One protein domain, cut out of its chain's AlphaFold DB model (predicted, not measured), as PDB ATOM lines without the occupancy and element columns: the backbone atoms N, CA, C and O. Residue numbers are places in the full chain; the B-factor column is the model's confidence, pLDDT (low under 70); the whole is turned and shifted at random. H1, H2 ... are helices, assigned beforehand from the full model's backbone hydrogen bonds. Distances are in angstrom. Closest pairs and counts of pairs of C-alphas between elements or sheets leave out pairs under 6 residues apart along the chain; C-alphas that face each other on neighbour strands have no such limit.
ATOM      1  N   LYS A 170     -61.709   0.868  20.542       74.94
ATOM      2  CA  LYS A 170     -61.147  -0.491  20.523       74.94
ATOM      3  C   LYS A 170     -59.653  -0.532  20.187       74.94
ATOM      4  O   LYS A 170     -58.921  -1.302  20.789       74.94
ATOM      5  N   GLU A 171     -59.204   0.280  19.234       80.06
ATOM      6  CA  GLU A 171     -57.802   0.292  18.807       80.06
ATOM      7  C   GLU A 171     -56.855   0.786  19.909       80.06
ATOM      8  O   GLU A 171     -55.845   0.144  20.171       80.06
ATOM      9  N   ASN A 172     -57.193   1.884  20.589       81.88
ATOM     10  CA  ASN A 172     -56.354   2.429  21.657       81.88
ATOM     11  C   ASN A 172     -56.314   1.502  22.874       81.88
ATOM     12  O   ASN A 172     -55.247   1.305  23.447       81.88
ATOM     13  N   VAL A 173     -57.440   0.859  23.204       81.56
ATOM     14  CA  VAL A 173     -57.494  -0.174  24.251       81.56
ATOM     15  C   VAL A 173     -56.542  -1.330  23.928       81.56
ATOM     16  O   VAL A 173     -55.775  -1.745  24.790       81.56
ATOM     17  N   LEU A 174     -56.530  -1.820  22.683       82.69
ATOM     18  CA  LEU A 174     -55.627  -2.906  22.279       82.69
ATOM     19  C   LEU A 174     -54.151  -2.492  22.334       82.69
ATOM     20  O   LEU A 174     -53.318  -3.260  22.814       82.69
ATOM     21  N   LYS A 175     -53.822  -1.274  21.892       89.06
ATOM     22  CA  LYS A 175     -52.455  -0.734  21.976       89.06
ATOM     23  C   LYS A 175     -51.989  -0.589  23.420       89.06
ATOM     24  O   LYS A 175     -50.876  -1.000  23.736       89.06
ATOM     25  N   MET A 176     -52.854  -0.074  24.294       88.31
ATOM     26  CA  MET A 176     -52.605   0.003  25.732       88.31
ATOM     27  C   MET A 176     -52.335  -1.386  26.314       88.31
ATOM     28  O   MET A 176     -51.315  -1.568  26.969       88.31
ATOM     29  N   MET A 177     -53.193  -2.375  26.043       85.31
ATOM     30  CA  MET A 177     -52.980  -3.748  26.516       85.31
ATOM     31  C   MET A 177     -51.638  -4.304  26.031       85.31
ATOM     32  O   MET A 177     -50.876  -4.835  26.831       85.31
ATOM     33  N   CYS A 178     -51.294  -4.112  24.753       89.12
ATOM     34  CA  CYS A 178     -49.997  -4.531  24.217       89.12
ATOM     35  C   CYS A 178     -48.822  -3.882  24.935       89.12
ATOM     36  O   CYS A 178     -47.863  -4.568  25.282       89.12
ATOM     37  N   PHE A 179     -48.896  -2.578  25.166       93.56
ATOM     38  CA  PHE A 179     -47.853  -1.842  25.859       93.56
ATOM     39  C   PHE A 179     -47.666  -2.328  27.304       93.56
ATOM     40  O   PHE A 179     -46.541  -2.597  27.726       93.56
ATOM     41  N   ILE A 180     -48.767  -2.506  28.030       91.12
ATOM     42  CA  ILE A 180     -48.798  -2.916  29.437       91.12
ATOM     43  C   ILE A 180     -48.285  -4.350  29.607       91.12
ATOM     44  O   ILE A 180     -47.452  -4.598  30.475       91.12
ATOM     45  N   GLU A 181     -48.704  -5.275  28.742       90.38
ATOM     46  CA  GLU A 181     -48.197  -6.654  28.704       90.38
ATOM     47  C   GLU A 181     -46.703  -6.709  28.382       90.38
ATOM     48  O   GLU A 181     -45.964  -7.467  29.004       90.38
ATOM     49  N   CYS A 182     -46.228  -5.875  27.447       93.56
ATOM     50  CA  CYS A 182     -44.795  -5.764  27.171       93.56
ATOM     51  C   CYS A 182     -44.019  -5.281  28.402       93.56
ATOM     52  O   CYS A 182     -42.971  -5.846  28.717       93.56
ATOM     53  N   GLY A 183     -44.544  -4.276  29.109       94.88
ATOM     54  CA  GLY A 183     -43.942  -3.761  30.338       94.88
ATOM     55  C   GLY A 183     -43.928  -4.791  31.465       94.88
ATOM     56  O   GLY A 183     -42.903  -4.954  32.125       94.88
ATOM     57  N   ALA A 184     -45.022  -5.536  31.634       93.38
ATOM     58  CA  ALA A 184     -45.122  -6.602  32.623       93.38
ATOM     59  C   ALA A 184     -44.144  -7.741  32.327       93.38
ATOM     60  O   ALA A 184     -43.348  -8.092  33.192       93.38
ATOM     61  N   SER A 185     -44.096  -8.234  31.084       92.69
ATOM     62  CA  SER A 185     -43.130  -9.264  30.692       92.69
ATOM     63  C   SER A 185     -41.681  -8.804  30.888       92.69
ATOM     64  O   SER A 185     -40.875  -9.557  31.428       92.69
ATOM     65  N   TYR A 186     -41.340  -7.566  30.503       95.44
ATOM     66  CA  TYR A 186     -39.997  -7.009  30.705       95.44
ATOM     67  C   TYR A 186     -39.610  -6.929  32.187       95.44
ATOM     68  O   TYR A 186     -38.527  -7.380  32.569       95.44
ATOM     69  N   ALA A 187     -40.483  -6.369  33.024       95.00
ATOM     70  CA  ALA A 187     -40.212  -6.202  34.446       95.00
ATOM     71  C   ALA A 187     -40.096  -7.555  35.166       95.00
ATOM     72  O   ALA A 187     -39.169  -7.751  35.958       95.00
ATOM     73  N   THR A 188     -40.978  -8.503  34.843       93.12
ATOM     74  CA  THR A 188     -40.936  -9.875  35.360       93.12
ATOM     75  C   THR A 188     -39.630 -10.564  34.999       93.12
ATOM     76  O   THR A 188     -38.928 -11.054  35.886       93.12
ATOM     77  N   GLU A 189     -39.248 -10.538  33.720       90.88
ATOM     78  CA  GLU A 189     -38.004 -11.143  33.243       90.88
ATOM     79  C   GLU A 189     -36.778 -10.524  33.922       90.88
ATOM     80  O   GLU A 189     -35.866 -11.229  34.363       90.88
ATOM     81  N   LYS A 190     -36.761  -9.197  34.072       92.31
ATOM     82  CA  LYS A 190     -35.677  -8.492  34.757       92.31
ATOM     83  C   LYS A 190     -35.542  -8.940  36.214       92.31
ATOM     84  O   LYS A 190     -34.451  -9.340  36.621       92.31
ATOM     85  N   ILE A 191     -36.640  -8.972  36.969       91.94
ATOM     86  CA  ILE A 191     -36.636  -9.427  38.367       91.94
ATOM     87  C   ILE A 191     -36.204 -10.892  38.461       91.94
ATOM     88  O   ILE A 191     -35.314 -11.221  39.251       91.94
ATOM     89  N   LEU A 192     -36.789 -11.784  37.657       88.25
ATOM     90  CA  LEU A 192     -36.482 -13.215  37.687       88.25
ATOM     91  C   LEU A 192     -35.020 -13.500  37.337       88.25
ATOM     92  O   LEU A 192     -34.386 -14.346  37.974       88.25
ATOM     93  N   ARG A 193     -34.472 -12.805  36.337       87.94
ATOM     94  CA  ARG A 193     -33.070 -12.937  35.934       87.94
ATOM     95  C   ARG A 193     -32.118 -12.475  37.033       87.94
ATOM     96  O   ARG A 193     -31.138 -13.173  37.296       87.94
ATOM     97  N   ASP A 194     -32.415 -11.349  37.671       86.88
ATOM     98  CA  ASP A 194     -31.503 -10.718  38.623       86.88
ATOM     99  C   ASP A 194     -31.561 -11.413  40.005       86.88
ATOM    100  O   ASP A 194     -30.540 -11.527  40.688       86.88
ATOM    101  N   THR A 195     -32.715 -11.973  40.397       80.50
ATOM    102  CA  THR A 195     -32.942 -12.515  41.757       80.50
ATOM    103  C   THR A 195     -33.092 -14.037  41.821       80.50
ATOM    104  O   THR A 195     -32.654 -14.666  42.788       80.50
ATOM    105  N   LEU A 196     -33.655 -14.668  40.783       76.50
ATOM    106  CA  LEU A 196     -33.950 -16.106  40.736       76.50
ATOM    107  C   LEU A 196     -33.346 -16.809  39.496       76.50
ATOM    108  O   LEU A 196     -34.001 -17.670  38.892       76.50
ATOM    109  N   PRO A 197     -32.064 -16.575  39.135       74.38
ATOM    110  CA  PRO A 197     -31.483 -17.068  37.877       74.38
ATOM    111  C   PRO A 197     -31.459 -18.600  37.766       74.38
ATOM    112  O   PRO A 197     -31.420 -19.159  36.673       74.38
ATOM    113  N   LYS A 198     -31.481 -19.304  38.904       67.06
ATOM    114  CA  LYS A 198     -31.464 -20.775  38.970       67.06
ATOM    115  C   LYS A 198     -32.843 -21.411  38.835       67.06
ATOM    116  O   LYS A 198     -32.917 -22.632  38.736       67.06
ATOM    117  N   VAL A 199     -33.908 -20.619  38.890       63.59
ATOM    118  CA  VAL A 199     -35.286 -21.108  38.831       63.59
ATOM    119  C   VAL A 199     -35.778 -21.086  37.385       63.59
ATOM    120  O   VAL A 199     -36.396 -22.053  36.965       63.59
ATOM    121  N   ARG A 200     -35.340 -20.110  36.578       64.94
ATOM    122  CA  ARG A 200     -35.778 -19.893  35.190       64.94
ATOM    123  C   ARG A 200     -35.885 -21.150  34.320       64.94
ATOM    124  O   ARG A 200     -34.970 -21.983  34.256       64.94
ATOM    125  N   LEU A 201     -37.008 -21.209  33.613       65.31
ATOM    126  CA  LEU A 201     -37.228 -22.021  32.425       65.31
ATOM    127  C   LEU A 201     -36.976 -21.153  31.194       65.31
ATOM    128  O   LEU A 201     -36.936 -19.926  31.287       65.31
ATOM    129  N   GLN A 202     -36.775 -21.789  30.043       65.00
ATOM    130  CA  GLN A 202     -36.729 -21.056  28.786       65.00
ATOM    131  C   GLN A 202     -38.078 -20.367  28.574       65.00
ATOM    132  O   GLN A 202     -39.116 -21.028  28.609       65.00
ATOM    133  N   GLU A 203     -38.058 -19.049  28.381       64.50
ATOM    134  CA  GLU A 203     -39.286 -18.290  28.172       64.50
ATOM    135  C   GLU A 203     -39.997 -18.718  26.887       64.50
ATOM    136  O   GLU A 203     -39.324 -18.955  25.872       64.50
ATOM    137  N   PRO A 204     -41.341 -18.740  26.888       67.31
ATOM    138  CA  PRO A 204     -42.116 -18.842  25.663       67.31
ATOM    139  C   PRO A 204     -41.710 -17.766  24.650       67.31
ATOM    140  O   PRO A 204     -41.381 -16.637  25.014       67.31
ATOM    141  N   GLU A 205     -41.767 -18.098  23.360       73.06
ATOM    142  CA  GLU A 205     -41.326 -17.199  22.285       73.06
ATOM    143  C   GLU A 205     -42.050 -15.844  22.316       73.06
ATOM    144  O   GLU A 205     -41.419 -14.804  22.135       73.06
ATOM    145  N   PHE A 206     -43.351 -15.830  22.626       71.19
ATOM    146  CA  PHE A 206     -44.133 -14.595  22.708       71.19
ATOM    147  C   PHE A 206     -43.679 -13.668  23.848       71.19
ATOM    148  O   PHE A 206     -43.614 -12.457  23.638       71.19
ATOM    149  N   ASN A 207     -43.283 -14.208  25.009       78.19
ATOM    150  CA  ASN A 207     -42.735 -13.408  26.112       78.19
ATOM    151  C   ASN A 207     -41.414 -12.758  25.700       78.19
ATOM    152  O   ASN A 207     -41.241 -11.556  25.883       78.19
ATOM    153  N   GLN A 208     -40.540 -13.490  25.006       86.06
ATOM    154  CA  GLN A 208     -39.291 -12.916  24.494       86.06
ATOM    155  C   GLN A 208     -39.536 -11.785  23.485       86.06
ATOM    156  O   GLN A 208     -38.771 -10.821  23.432       86.06
ATOM    157  N   VAL A 209     -40.579 -11.893  22.653       89.75
ATOM    158  CA  VAL A 209     -40.959 -10.822  21.718       89.75
ATOM    159  C   VAL A 209     -41.463  -9.593  22.478       89.75
ATOM    160  O   VAL A 209     -41.054  -8.481  22.141       89.75
ATOM    161  N   ARG A 210     -42.289  -9.784  23.514       92.12
ATOM    162  CA  ARG A 210     -42.793  -8.716  24.393       92.12
ATOM    163  C   ARG A 210     -41.662  -7.994  25.130       92.12
ATOM    164  O   ARG A 210     -41.576  -6.771  25.046       92.12
ATOM    165  N   VAL A 211     -40.745  -8.742  25.750       93.62
ATOM    166  CA  VAL A 211     -39.552  -8.204  26.432       93.62
ATOM    167  C   VAL A 211     -38.729  -7.349  25.467       93.62
ATOM    168  O   VAL A 211     -38.502  -6.170  25.729       93.62
ATOM    169  N   LYS A 212     -38.370  -7.891  24.294       94.88
ATOM    170  CA  LYS A 212     -37.586  -7.162  23.278       94.88
ATOM    171  C   LYS A 212     -38.297  -5.919  22.752       94.88
ATOM    172  O   LYS A 212     -37.648  -4.930  22.418       94.88
ATOM    173  N   LYS A 213     -39.627  -5.966  22.628       96.06
ATOM    174  CA  LYS A 213     -40.414  -4.800  22.217       96.06
ATOM    175  C   LYS A 213     -40.289  -3.685  23.250       96.06
ATOM    176  O   LYS A 213     -40.056  -2.547  22.856       96.06
ATOM    177  N   PHE A 214     -40.406  -4.009  24.536       97.44
ATOM    178  CA  PHE A 214     -40.275  -3.022  25.604       97.44
ATOM    179  C   PHE A 214     -38.844  -2.481  25.731       97.44
ATOM    180  O   PHE A 214     -38.663  -1.273  25.846       97.44
ATOM    181  N   GLU A 215     -37.826  -3.340  25.606       97.50
ATOM    182  CA  GLU A 215     -36.414  -2.921  25.547       97.50
ATOM    183  C   GLU A 215     -36.180  -1.908  24.419       97.50
ATOM    184  O   GLU A 215     -35.598  -0.851  24.650       97.50
ATOM    185  N   LYS A 216     -36.721  -2.160  23.220       97.62
ATOM    186  CA  LYS A 216     -36.646  -1.208  22.102       97.62
ATOM    187  C   LYS A 216     -37.316   0.133  22.435       97.62
ATOM    188  O   LYS A 216     -36.824   1.177  22.014       97.62
ATOM    189  N   LEU A 217     -38.441   0.132  23.156       98.06
ATOM    190  CA  LEU A 217     -39.085   1.380  23.577       98.06
ATOM    191  C   LEU A 217     -38.176   2.168  24.529       98.06
ATOM    192  O   LEU A 217     -38.003   3.367  24.325       98.06
ATOM    193  N   LEU A 218     -37.548   1.501  25.502       97.88
ATOM    194  CA  LEU A 218     -36.574   2.122  26.408       97.88
ATOM    195  C   LEU A 218     -35.363   2.681  25.648       97.88
ATOM    196  O   LEU A 218     -34.916   3.788  25.934       97.88
ATOM    197  N   GLU A 219     -34.861   1.968  24.639       98.00
ATOM    198  CA  GLU A 219     -33.753   2.443  23.800       98.00
ATOM    199  C   GLU A 219     -34.100   3.721  23.017       98.00
ATOM    200  O   GLU A 219     -33.241   4.584  22.831       98.00
ATOM    201  N   VAL A 220     -35.342   3.845  22.537       97.81
ATOM    202  CA  VAL A 220     -35.777   4.968  21.689       97.81
ATOM    203  C   VAL A 220     -36.221   6.173  22.515       97.81
ATOM    204  O   VAL A 220     -35.899   7.309  22.162       97.81
ATOM    205  N   TYR A 221     -36.968   5.936  23.591       97.12
ATOM    206  CA  TYR A 221     -37.664   6.977  24.348       97.12
ATOM    207  C   TYR A 221     -37.104   7.195  25.763       97.12
ATOM    208  O   TYR A 221     -37.490   8.156  26.428       97.12
ATOM    209  N   GLY A 222     -36.173   6.351  26.216       96.50
ATOM    210  CA  GLY A 222     -35.562   6.425  27.542       96.50
ATOM    211  C   GLY A 222     -36.476   5.960  28.677       96.50
ATOM    212  O   GLY A 222     -37.542   5.381  28.460       96.50
ATOM    213  N   ASP A 223     -36.060   6.250  29.911       94.56
ATOM    214  CA  ASP A 223     -36.725   5.766  31.131       94.56
ATOM    215  C   ASP A 223     -38.148   6.311  31.322       94.56
ATOM    216  O   ASP A 223     -38.941   5.695  32.030       94.56
ATOM    217  N   GLY A 224     -38.529   7.390  30.624       93.81
ATOM    218  CA  GLY A 224     -39.904   7.911  30.640       93.81
ATOM    219  C   GLY A 224     -40.951   6.890  30.172       93.81
ATOM    220  O   GLY A 224     -42.127   7.005  30.506       93.81
ATOM    221  N   VAL A 225     -40.540   5.840  29.449       95.88
ATOM    222  CA  VAL A 225     -41.403   4.691  29.129       95.88
ATOM    223  C   VAL A 225     -41.892   3.986  30.396       95.88
ATOM    224  O   VAL A 225     -43.043   3.552  30.440       95.88
ATOM    225  N   LEU A 226     -41.053   3.883  31.432       95.25
ATOM    226  CA  LEU A 226     -41.438   3.302  32.720       95.25
ATOM    227  C   LEU A 226     -42.460   4.194  33.428       95.25
ATOM    228  O   LEU A 226     -43.438   3.669  33.953       95.25
ATOM    229  N   ASP A 227     -42.308   5.520  33.366       92.69
ATOM    230  CA  ASP A 227     -43.284   6.458  33.939       92.69
ATOM    231  C   ASP A 227     -44.645   6.370  33.237       92.69
ATOM    232  O   ASP A 227     -45.680   6.388  33.904       92.69
ATOM    233  N   VAL A 228     -44.666   6.190  31.909       92.69
ATOM    234  CA  VAL A 228     -45.905   5.911  31.156       92.69
ATOM    235  C   VAL A 228     -46.495   4.558  31.568       92.69
ATOM    236  O   VAL A 228     -47.698   4.451  31.786       92.69
ATOM    237  N   CYS A 229     -45.661   3.520  31.681       93.38
ATOM    238  CA  CYS A 229     -46.079   2.151  31.996       93.38
ATOM    239  C   CYS A 229     -46.698   2.024  33.393       93.38
ATOM    240  O   CYS A 229     -47.710   1.348  33.575       93.38
ATOM    241  N   PHE A 230     -46.090   2.658  34.392       91.69
ATOM    242  CA  PHE A 230     -46.529   2.603  35.785       91.69
ATOM    243  C   PHE A 230     -47.420   3.790  36.187       91.69
ATOM    244  O   PHE A 230     -48.024   3.779  37.259       91.69
ATOM    245  N   GLY A 231     -47.561   4.787  35.310       84.81
ATOM    246  CA  GLY A 231     -48.419   5.953  35.494       84.81
ATOM    247  C   GLY A 231     -47.971   6.880  36.616       84.81
ATOM    248  O   GLY A 231     -48.793   7.302  37.431       84.81
ATOM    249  N   ASN A 232     -46.675   7.167  36.682       86.00
ATOM    250  CA  ASN A 232     -46.086   8.036  37.694       86.00
ATOM    251  C   ASN A 232     -45.939   9.463  37.176       86.00
ATOM    252  O   ASN A 232     -44.903   9.849  36.650       86.00
ATOM    253  N   TYR A 233     -47.019  10.225  37.314       83.69
ATOM    254  CA  TYR A 233     -47.079  11.646  36.994       83.69
ATOM    255  C   TYR A 233     -48.179  12.320  37.815       83.69
ATOM    256  O   TYR A 233     -49.187  11.699  38.170       83.69
ATOM    257  N   GLU A 234     -48.007  13.604  38.118       80.75
ATOM    258  CA  GLU A 234     -49.024  14.367  38.844       80.75
ATOM    259  C   GLU A 234     -50.122  14.877  37.892       80.75
ATOM    260  O   GLU A 234     -49.849  15.581  36.916       80.75
ATOM    261  N   LYS A 235     -51.392  14.555  38.181       80.81
ATOM    262  CA  LYS A 235     -52.545  15.003  37.378       80.81
ATOM    263  C   LYS A 235     -52.682  16.529  37.384       80.81
ATOM    264  O   LYS A 235     -52.570  17.176  38.421       80.81
ATOM    265  N   GLY A 236     -53.020  17.104  36.236       78.81
ATOM    266  CA  GLY A 236     -53.227  18.537  36.035       78.81
ATOM    267  C   GLY A 236     -51.941  19.346  35.851       78.81
ATOM    268  O   GLY A 236     -52.000  20.579  35.831       78.81
ATOM    269  N   THR A 237     -50.790  18.687  35.712       84.44
ATOM    270  CA  THR A 237     -49.481  19.343  35.596       84.44
ATOM    271  C   THR A 237     -48.960  19.370  34.156       84.44
ATOM    272  O   THR A 237     -49.568  18.841  33.224       84.44
ATOM    273  N   SER A 238     -47.833  20.053  33.931       84.94
ATOM    274  CA  SER A 238     -47.115  19.978  32.652       84.94
ATOM    275  C   SER A 238     -46.511  18.597  32.403       84.94
ATOM    276  O   SER A 238     -46.434  18.192  31.250       84.94
ATOM    277  N   GLU A 239     -46.136  17.885  33.467       85.69
ATOM    278  CA  GLU A 239     -45.589  16.527  33.407       85.69
ATOM    279  C   GLU A 239     -46.621  15.547  32.839       85.69
ATOM    280  O   GLU A 239     -46.304  14.809  31.912       85.69
ATOM    281  N   GLU A 240     -47.885  15.620  33.280       87.94
ATOM    282  CA  GLU A 240     -48.973  14.812  32.704       87.94
ATOM    283  C   GLU A 240     -49.052  14.976  31.180       87.94
ATOM    284  O   GLU A 240     -49.123  13.991  30.453       87.94
ATOM    285  N   LYS A 241     -48.955  16.209  30.669       87.25
ATOM    286  CA  LYS A 241     -49.011  16.468  29.219       87.25
ATOM    287  C   LYS A 241     -47.814  15.894  28.466       87.25
ATOM    288  O   LYS A 241     -47.946  15.512  27.304       87.25
ATOM    289  N   GLU A 242     -46.641  15.883  29.091       89.88
ATOM    290  CA  GLU A 242     -45.436  15.292  28.511       89.88
ATOM    291  C   GLU A 242     -45.546  13.765  28.469       89.88
ATOM    292  O   GLU A 242     -45.269  13.169  27.427       89.88
ATOM    293  N   VAL A 243     -46.051  13.151  29.543       89.44
ATOM    294  CA  VAL A 243     -46.320  11.709  29.613       89.44
ATOM    295  C   VAL A 243     -47.407  11.293  28.621       89.44
ATOM    296  O   VAL A 243     -47.232  10.306  27.910       89.44
ATOM    297  N   GLU A 244     -48.493  12.056  28.491       89.06
ATOM    298  CA  GLU A 244     -49.542  11.798  27.495       89.06
ATOM    299  C   GLU A 244     -49.001  11.873  26.066       89.06
ATOM    300  O   GLU A 244     -49.295  11.008  25.239       89.06
ATOM    301  N   LYS A 245     -48.163  12.872  25.771       92.94
ATOM    302  CA  LYS A 245     -47.524  12.985  24.460       92.94
ATOM    303  C   LYS A 245     -46.604  11.794  24.186       92.94
ATOM    304  O   LYS A 245     -46.623  11.256  23.079       92.94
ATOM    305  N   LEU A 246     -45.809  11.383  25.174       94.75
ATOM    306  CA  LEU A 246     -44.934  10.225  25.046       94.75
ATOM    307  C   LEU A 246     -45.743   8.934  24.851       94.75
ATOM    308  O   LEU A 246     -45.419   8.143  23.967       94.75
ATOM    309  N   ARG A 247     -46.836   8.744  25.598       92.94
ATOM    310  CA  ARG A 247     -47.779   7.630  25.408       92.94
ATOM    311  C   ARG A 247     -48.289   7.575  23.970       92.94
ATOM    312  O   ARG A 247     -48.251   6.515  23.348       92.94
ATOM    313  N   ASP A 248     -48.711   8.708  23.415       92.50
ATOM    314  CA  ASP A 248     -49.207   8.783  22.038       92.50
ATOM    315  C   ASP A 248     -48.117   8.461  21.000       92.50
ATOM    316  O   ASP A 248     -48.416   7.973  19.906       92.50
ATOM    317  N   GLU A 249     -46.848   8.747  21.301       95.88
ATOM    318  CA  GLU A 249     -45.707   8.342  20.476       95.88
ATOM    319  C   GLU A 249     -45.443   6.835  20.585       95.88
ATOM    320  O   GLU A 249     -45.346   6.170  19.555       95.88
ATOM    321  N   ILE A 250     -45.446   6.282  21.800       95.56
ATOM    322  CA  ILE A 250     -45.293   4.846  22.063       95.56
ATOM    323  C   ILE A 250     -46.398   4.039  21.369       95.56
ATOM    324  O   ILE A 250     -46.120   3.036  20.715       95.56
ATOM    325  N   TYR A 251     -47.657   4.476  21.441       93.62
ATOM    326  CA  TYR A 251     -48.789   3.765  20.837       93.62
ATOM    327  C   TYR A 251     -48.710   3.673  19.307       93.62
ATOM    328  O   TYR A 251     -49.304   2.770  18.712       93.62
ATOM    329  N   LYS A 252     -47.951   4.553  18.640       94.44
ATOM    330  CA  LYS A 252     -47.706   4.449  17.190       94.44
ATOM    331  C   LYS A 252     -46.803   3.270  16.827       94.44
ATOM    332  O   LYS A 252     -46.851   2.825  15.685       94.44
ATOM    333  N   GLU A 253     -46.045   2.729  17.780       95.62
ATOM    334  CA  GLU A 253     -45.214   1.536  17.581       95.62
ATOM    335  C   GLU A 253     -46.028   0.227  17.605       95.62
ATOM    336  O   GLU A 253     -45.463  -0.838  17.352       95.62
ATOM    337  N   PHE A 254     -47.330   0.274  17.906       93.56
ATOM    338  CA  PHE A 254     -48.215  -0.894  17.990       93.56
ATOM    339  C   PHE A 254     -49.241  -0.887  16.852       93.56
ATOM    340  O   PHE A 254     -50.428  -0.617  17.047       93.56
ATOM    341  N   ASP A 255     -48.783  -1.168  15.632       90.94
ATOM    342  CA  ASP A 255     -49.684  -1.422  14.506       90.94
ATOM    343  C   ASP A 255     -50.331  -2.821  14.590       90.94
ATOM    344  O   ASP A 255     -50.019  -3.630  15.465       90.94
ATOM    345  N   LEU A 256     -51.261  -3.124  13.679       87.31
ATOM    346  CA  LEU A 256     -51.948  -4.423  13.647       87.31
ATOM    347  C   LEU A 256     -50.991  -5.613  13.514       87.31
ATOM    348  O   LEU A 256     -51.268  -6.679  14.058       87.31
ATOM    349  N   TYR A 257     -49.883  -5.456  12.791       89.31
ATOM    350  CA  TYR A 257     -48.917  -6.534  12.632       89.31
ATOM    351  C   TYR A 257     -48.185  -6.801  13.950       89.31
ATOM    352  O   TYR A 257     -48.079  -7.951  14.379       89.31
ATOM    353  N   GLU A 258     -47.737  -5.744  14.624       88.56
ATOM    354  CA  GLU A 258     -47.062  -5.845  15.913       88.56
ATOM    355  C   GLU A 258     -47.999  -6.391  16.997       88.56
ATOM    356  O   GLU A 258     -47.598  -7.281  17.744       88.56
ATOM    357  N   MET A 259     -49.262  -5.957  17.044       86.62
ATOM    358  CA  MET A 259     -50.244  -6.482  18.005       86.62
ATOM    359  C   MET A 259     -50.487  -7.994  17.826       86.62
ATOM    360  O   MET A 259     -50.505  -8.735  18.811       86.62
ATOM    361  N   ALA A 260     -50.605  -8.475  16.581       84.56
ATOM    362  CA  ALA A 260     -50.763  -9.906  16.300       84.56
ATOM    363  C   ALA A 260     -49.505 -10.699  16.684       84.56
ATOM    364  O   ALA A 260     -49.576 -11.769  17.288       84.56
ATOM    365  N   ARG A 261     -48.324 -10.150  16.382       84.25
ATOM    366  CA  ARG A 261     -47.031 -10.757  16.718       84.25
ATOM    367  C   ARG A 261     -46.807 -10.882  18.234       84.25
ATOM    368  O   ARG A 261     -46.109 -11.798  18.662       84.25
ATOM    369  N   LEU A 262     -47.397  -9.994  19.037       83.62
ATOM    370  CA  LEU A 262     -47.354 -10.025  20.506       83.62
ATOM    371  C   LEU A 262     -48.371 -11.002  21.134       83.62
ATOM    372  O   LEU A 262     -48.379 -11.174  22.357       83.62
ATOM    373  N   GLY A 263     -49.209 -11.648  20.311       73.00
ATOM    374  CA  GLY A 263     -50.211 -12.625  20.744       73.00
ATOM    375  C   GLY A 263     -51.428 -12.004  21.433       73.00
ATOM    376  O   GLY A 263     -52.017 -12.645  22.297       73.00
ATOM    377  N   LEU A 264     -51.764 -10.750  21.104       68.25
ATOM    378  CA  LEU A 264     -52.841  -9.978  21.742       68.25
ATOM    379  C   LEU A 264     -53.979  -9.585  20.793       68.25
ATOM    380  O   LEU A 264     -54.900  -8.892  21.224       68.25
ATOM    381  N   ILE A 265     -53.956 -10.049  19.537       63.06
ATOM    382  CA  ILE A 265     -55.093 -10.090  18.599       63.06
ATOM    383  C   ILE A 265     -55.003 -11.310  17.686       63.06
ATOM    384  O   ILE A 265     -53.872 -11.807  17.482       63.06
TER     385      ILE A 265
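AT A GLANCE: This is residues 170 to 265 of the 265 residues of an uncharacterized protein of candidate division WWE3 bacterium GW2011_GWE1_41_27 (UniProt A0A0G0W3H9). One long helix, H1, is crossed near its middle by H2, while H3, H4 and H5 pack on its first half. The all-helix printed part has 96 residues with five named helices, H1 to H5 in order. It is compact, with a radius of gyration of the C-alphas of 14.2 A, and spans 45 by 30 by 20 A.

HOW THE PARTS SIT: H1, residues 170 to 195, is the hub. Its residues 179 to 189 alone touch H2, residues 205 to 221, about perpendicular at 83 degrees; the closest C-alphas, of Tyr 186 and Val 211, are 4.5 A apart. H3, residues 224 to 230, touches H4, residues 238 to 251; the closest C-alphas, of Val 228 and Val 243, are 6.0 A apart. H5, residues 256 to 261, only just touches H1, with 3 pairs of C-alphas within 8 A, the closest Cys 178 and Met 259 at 6.5 A. In each helix every O i to N i+4 pair is within hydrogen-bond range.

IN THESE COORDINATES: H1 measures 37.3 A from C-alpha 170 at (-61.147, -0.491, 20.523), H2 24.5 A and H4 20.1 A. H5 ends at C-alpha 261, (-47.031, -10.757, 16.718).

THE WHOLE: The printed part has no cut and no long link. Residues 198 to 204 and 264 to 265 have pLDDT under 70.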